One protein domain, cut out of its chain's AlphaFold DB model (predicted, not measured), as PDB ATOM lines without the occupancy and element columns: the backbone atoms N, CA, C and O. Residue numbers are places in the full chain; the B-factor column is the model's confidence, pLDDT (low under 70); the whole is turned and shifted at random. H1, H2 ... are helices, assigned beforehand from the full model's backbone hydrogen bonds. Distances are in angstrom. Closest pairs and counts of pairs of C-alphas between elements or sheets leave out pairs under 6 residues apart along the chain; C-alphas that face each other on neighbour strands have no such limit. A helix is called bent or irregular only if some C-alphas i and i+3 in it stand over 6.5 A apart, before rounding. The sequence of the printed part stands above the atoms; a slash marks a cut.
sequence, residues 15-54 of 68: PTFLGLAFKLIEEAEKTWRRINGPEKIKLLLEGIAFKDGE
ATOM      1  N   PRO A  15      -8.306 -25.804 -30.974       93.25
ATOM      2  CA  PRO A  15      -7.174 -25.575 -30.073       93.25
ATOM      3  C   PRO A  15      -6.119 -26.685 -30.154       93.25
ATOM      4  O   PRO A  15      -4.926 -26.388 -30.162       93.25
ATOM      5  N   THR A  16      -6.526 -27.954 -30.272       91.88
ATOM      6  CA  THR A  16      -5.564 -29.063 -30.355       91.88
ATOM      7  C   THR A  16      -4.861 -29.109 -31.708       91.88
ATOM      8  O   THR A  16      -3.672 -29.416 -31.759       91.88
ATOM      9  N   PHE A  17      -5.545 -28.725 -32.789       90.81
ATOM     10  CA  PHE A  17      -4.923 -28.558 -34.101       90.81
ATOM     11  C   PHE A  17      -3.852 -27.461 -34.101       90.81
ATOM     12  O   PHE A  17      -2.751 -27.688 -34.597       90.81
ATOM     13  N   LEU A  18      -4.138 -26.293 -33.516       94.75
ATOM     14  CA  LEU A  18      -3.161 -25.202 -33.429       94.75
ATOM     15  C   LEU A  18      -1.932 -25.606 -32.608       94.75
ATOM     16  O   LEU A  18      -0.809 -25.347 -33.031       94.75
ATOM     17  N   GLY A  19      -2.132 -26.297 -31.480       93.44
ATOM     18  CA  GLY A  19      -1.027 -26.838 -30.686       93.44
ATOM     19  C   GLY A  19      -0.171 -27.842 -31.466       93.44
ATOM     20  O   GLY A  19       1.056 -27.786 -31.401       93.44
ATOM     21  N   LEU A  20      -0.802 -28.719 -32.256       91.69
ATOM     22  CA  LEU A  20      -0.092 -29.655 -33.131       91.69
ATOM     23  C   LEU A  20       0.702 -28.920 -34.220       91.69
ATOM     24  O   LEU A  20       1.874 -29.227 -34.421       91.69
ATOM     25  N   ALA A  21       0.087 -27.955 -34.907       93.25
ATOM     26  CA  ALA A  21       0.742 -27.177 -35.956       93.25
ATOM     27  C   ALA A  21       1.960 -26.417 -35.412       93.25
ATOM     28  O   ALA A  21       3.027 -26.464 -36.016       93.25
ATOM     29  N   PHE A  22       1.828 -25.800 -34.236       95.81
ATOM     30  CA  PHE A  22       2.932 -25.121 -33.564       95.81
ATOM     31  C   PHE A  22       4.104 -26.070 -33.279       95.81
ATOM     32  O   PHE A  22       5.235 -25.772 -33.653       95.81
ATOM     33  N   LYS A  23       3.840 -27.255 -32.710       95.25
ATOM     34  CA  LYS A  23       4.896 -28.249 -32.452       95.25
ATOM     35  C   LYS A  23       5.553 -28.778 -33.723       95.25
ATOM     36  O   LYS A  23       6.760 -28.982 -33.732       95.25
ATOM     37  N   LEU A  24       4.798 -28.966 -34.803       94.50
ATOM     38  CA  LEU A  24       5.378 -29.352 -36.092       94.50
ATOM     39  C   LEU A  24       6.315 -28.271 -36.647       94.50
ATOM     40  O   LEU A  24       7.352 -28.611 -37.210       94.50
ATOM     41  N   ILE A  25       5.972 -26.992 -36.470       96.62
ATOM     42  CA  ILE A  25       6.819 -25.866 -36.882       96.62
ATOM     43  C   ILE A  25       8.094 -25.808 -36.028       96.62
ATOM     44  O   ILE A  25       9.176 -25.728 -36.601       96.62
ATOM     45  N   GLU A  26       7.994 -25.937 -34.698       96.88
ATOM     46  CA  GLU A  26       9.166 -25.978 -33.801       96.88
ATOM     47  C   GLU A  26      10.121 -27.139 -34.133       96.88
ATOM     48  O   GLU A  26      11.340 -26.977 -34.112       96.88
ATOM     49  N   GLU A  27       9.597 -28.329 -34.446       96.44
ATOM     50  CA  GLU A  27      10.443 -29.460 -34.844       96.44
ATOM     51  C   GLU A  27      11.081 -29.248 -36.223       96.44
ATOM     52  O   GLU A  27      12.246 -29.600 -36.421       96.44
ATOM     53  N   ALA A  28      10.356 -28.647 -37.169       95.62
ATOM     54  CA  ALA A  28      10.901 -28.311 -38.480       95.62
ATOM     55  C   ALA A  28      12.021 -27.262 -38.378       95.62
ATOM     56  O   ALA A  28      13.057 -27.426 -39.025       95.62
ATOM     57  N   GLU A  29      11.857 -26.242 -37.531       95.44
ATOM     58  CA  GLU A  29      12.824 -25.157 -37.320       95.44
ATOM     59  C   GLU A  29      14.227 -25.682 -36.986       95.44
ATOM     60  O   GLU A  29      15.218 -25.193 -37.528       95.44
ATOM     61  N   LYS A  30      14.324 -26.746 -36.178       94.88
ATOM     62  CA  LYS A  30      15.607 -27.369 -35.800       94.88
ATOM     63  C   LYS A  30      16.415 -27.879 -36.997       94.88
ATOM     64  O   LYS A  30      17.626 -28.052 -36.887       94.88
ATOM     65  N   THR A  31      15.751 -28.157 -38.118       95.12
ATOM     66  CA  THR A  31      16.374 -28.698 -39.336       95.12
ATOM     67  C   THR A  31      16.672 -27.635 -40.388       95.12
ATOM     68  O   THR A  31      17.351 -27.921 -41.376       95.12
ATOM     69  N   TRP A  32      16.179 -26.409 -40.212       95.06
ATOM     70  CA  TRP A  32      16.356 -25.363 -41.206       95.06
ATOM     71  C   TRP A  32      17.791 -24.846 -41.217       95.06
ATOM     72  O   TRP A  32      18.427 -24.621 -40.185       95.06
ATOM     73  N   ARG A  33      18.308 -24.608 -42.423       94.31
ATOM     74  CA  ARG A  33      19.587 -23.925 -42.589       94.31
ATOM     75  C   ARG A  33      19.413 -22.461 -42.190       94.31
ATOM     76  O   ARG A  33      18.575 -21.763 -42.756       94.31
ATOM     77  N   ARG A  34      20.235 -21.990 -41.247       90.56
ATOM     78  CA  ARG A  34      20.261 -20.573 -40.854       90.56
ATOM     79  C   ARG A  34      20.602 -19.700 -42.063       90.56
ATOM     80  O   ARG A  34      21.424 -20.081 -42.898       90.56
ATOM     81  N   ILE A  35      19.981 -18.527 -42.135       90.12
ATOM     82  CA  ILE A  35      20.276 -17.551 -43.180       90.12
ATOM     83  C   ILE A  35      21.651 -16.943 -42.897       90.12
ATOM     84  O   ILE A  35      21.906 -16.440 -41.803       90.12
ATOM     85  N   ASN A  36      22.531 -17.001 -43.893       88.62
ATOM     86  CA  ASN A  36      23.817 -16.319 -43.854       88.62
ATOM     87  C   ASN A  36      23.592 -14.836 -44.177       88.62
ATOM     88  O   ASN A  36      22.988 -14.532 -45.204       88.62
ATOM     89  N   GLY A  37      24.074 -13.935 -43.322       90.06
ATOM     90  CA  GLY A  37      23.901 -12.487 -43.490       90.06
ATOM     91  C   GLY A  37      22.463 -12.007 -43.241       90.06
ATOM     92  O   GLY A  37      21.816 -11.513 -44.167       90.06
ATOM     93  N   PRO A  38      21.917 -12.168 -42.020       90.94
ATOM     94  CA  PRO A  38      20.552 -11.751 -41.690       90.94
ATOM     95  C   PRO A  38      20.285 -10.256 -41.932       90.94
ATOM     96  O   PRO A  38      19.164  -9.874 -42.259       90.94
ATOM     97  N   GLU A  39      21.303  -9.407 -41.840       90.31
ATOM     98  CA  GLU A  39      21.239  -7.978 -42.149       90.31
ATOM     99  C   GLU A  39      20.848  -7.691 -43.609       90.31
ATOM    100  O   GLU A  39      20.136  -6.721 -43.877       90.31
ATOM    101  N   LYS A  40      21.226  -8.572 -44.549       90.31
ATOM    102  CA  LYS A  40      20.889  -8.443 -45.977       90.31
ATOM    103  C   LYS A  40      19.417  -8.781 -46.264       90.31
ATOM    104  O   LYS A  40      18.890  -8.369 -47.295       90.31
ATOM    105  N   ILE A  41      18.715  -9.459 -45.345       91.94
ATOM    106  CA  ILE A  41      17.290  -9.809 -45.506       91.94
ATOM    107  C   ILE A  41      16.420  -8.554 -45.606       91.94
ATOM    108  O   ILE A  41      15.472  -8.531 -46.388       91.94
ATOM    109  N   LYS A  42      16.746  -7.494 -44.856       92.50
ATOM    110  CA  LYS A  42      16.000  -6.227 -44.913       92.50
ATOM    111  C   LYS A  42      16.006  -5.646 -46.329       92.50
ATOM    112  O   LYS A  42      14.957  -5.279 -46.840       92.50
ATOM    113  N   LEU A  43      17.171  -5.659 -46.976       91.00
ATOM    114  CA  LEU A  43      17.355  -5.168 -48.342       91.00
ATOM    115  C   LEU A  43      16.580  -6.023 -49.359       91.00
ATOM    116  O   LEU A  43      15.955  -5.486 -50.269       91.00
ATOM    117  N   LEU A  44      16.564  -7.351 -49.174       89.50
ATOM    118  CA  LEU A  44      15.748  -8.257 -49.993       89.50
ATOM    119  C   LEU A  44      14.247  -7.964 -49.852       89.50
ATOM    120  O   LEU A  44      13.532  -7.938 -50.850       89.50
ATOM    121  N   LEU A  45      13.772  -7.729 -48.625       90.88
ATOM    122  CA  LEU A  45      12.371  -7.384 -48.349       90.88
ATOM    123  C   LEU A  45      11.981  -6.017 -48.927       90.88
ATOM    124  O   LEU A  45      10.839  -5.834 -49.334       90.88
ATOM    125  N   GLU A  46      12.927  -5.080 -48.997       93.19
ATOM    126  CA  GLU A  46      12.767  -3.777 -49.655       93.19
ATOM    127  C   GLU A  46      12.769  -3.881 -51.195       93.19
ATOM    128  O   GLU A  46      12.537  -2.887 -51.880       93.19
ATOM    129  N   GLY A  47      12.978  -5.082 -51.750       89.31
ATOM    130  CA  GLY A  47      12.935  -5.349 -53.188       89.31
ATOM    131  C   GLY A  47      14.243  -5.052 -53.920       89.31
ATOM    132  O   GLY A  47      14.255  -5.022 -55.150       89.31
ATOM    133  N   ILE A  48      15.348  -4.843 -53.197       89.75
ATOM    134  CA  ILE A  48      16.663  -4.625 -53.804       89.75
ATOM    135  C   ILE A  48      17.117  -5.927 -54.465       89.75
ATOM    136  O   ILE A  48      17.146  -6.989 -53.839       89.75
ATOM    137  N   ALA A  49      17.479  -5.846 -55.744       89.62
ATOM    138  CA  ALA A  49      17.985  -6.989 -56.487       89.62
ATOM    139  C   ALA A  49      19.401  -7.339 -56.016       89.62
ATOM    140  O   ALA A  49      20.252  -6.465 -55.876       89.62
ATOM    141  N   PHE A  50      19.669  -8.625 -55.813       90.06
ATOM    142  CA  PHE A  50      21.009  -9.129 -55.532       90.06
ATOM    143  C   PHE A  50      21.540  -9.856 -56.761       90.06
ATOM    144  O   PHE A  50      20.829 -10.662 -57.365       90.06
ATOM    145  N   LYS A  51      22.801  -9.608 -57.107       91.69
ATOM    146  CA  LYS A  51      23.534 -10.363 -58.122       91.69
ATOM    147  C   LYS A  51      24.774 -10.949 -57.465       91.69
ATOM    148  O   LYS A  51      25.525 -10.231 -56.817       91.69
ATOM    149  N   ASP A  52      24.931 -12.267 -57.560       88.81
ATOM    150  CA  ASP A  52      26.057 -13.011 -56.974       88.81
ATOM    151  C   ASP A  52      26.279 -12.767 -55.461       88.81
ATOM    152  O   ASP A  52      27.378 -12.939 -54.941       88.81
ATOM    153  N   GLY A  53      25.219 -12.404 -54.727       85.00
ATOM    154  CA  GLY A  53      25.256 -12.177 -53.274       85.00
ATOM    155  C   GLY A  53      25.516 -10.731 -52.837       85.00
ATOM    156  O   GLY A  53      25.455 -10.443 -51.635       85.00
ATOM    157  N   GLU A  54      25.715  -9.818 -53.787       88.50
ATOM    158  CA  GLU A  54      25.861  -8.384 -53.537       88.50
ATOM    159  C   GLU A  54      24.643  -7.602 -54.057       88.50
ATOM    160  O   GLU A  54      24.086  -7.948 -55.107       88.50
TER     161      GLU A  54
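Overview. This is residues 15 to 54 of the 68 residues of an uncharacterized protein of Burkholderia sp. Ch1-1 (UniProt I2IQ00). One long helix, H1, sticks out as a free arm at one end of a thin, open chain, and a winding link leads from it to a short second helix, H2, whose tail, residues 46 to 54, folds back at the far end. The two helices are well separated, with no common core between them. The printed part has 40 residues with two named helices, H1 then H2, and no named strand, and its class is all helix. It is extended, with a radius of gyration of the C-alphas of 15.5 A, and the C-alphas span 43 by 20 by 14 A.

Arrangement. Start with H1, residues 15 to 29, the longest helix. Residues 15 to 36, of which 15 to 29 belong to H1, stand free. Go on along the chain to H2, residues 39 to 45; it is apart from H1, with no C-alpha of the one within 8 A of the other. Residues 41 to 47, of which 41 to 45 belong to H2, also stand free. In H1 each backbone O i to N i+4 pair is within hydrogen-bond range; in H2 it is 2 of 3.

Along the chain. Find C-alpha 15 at (-7.174, -25.575, -30.073); from there H1 runs 21.3 A to C-alpha 29 at (12.824, -25.157, -37.320). Then look for C-alpha 39 at (21.239, -7.978, -42.149), where H2 begins; it is 10.8 A from first to last C-alpha and ends at C-alpha 45. H2 is neither bent nor irregular, but only just: C-alphas 39 and 42 are 6.2 A apart.

Size, cuts and confidence. The two C-alphas farthest apart are those of Pro 15 and Asp 52, at 44.6 A. The printed part has no cut, and the link from H1 to H2, 9 residues, is short. The mean pLDDT of the printed part is 92.2, and no printed residue is under 70.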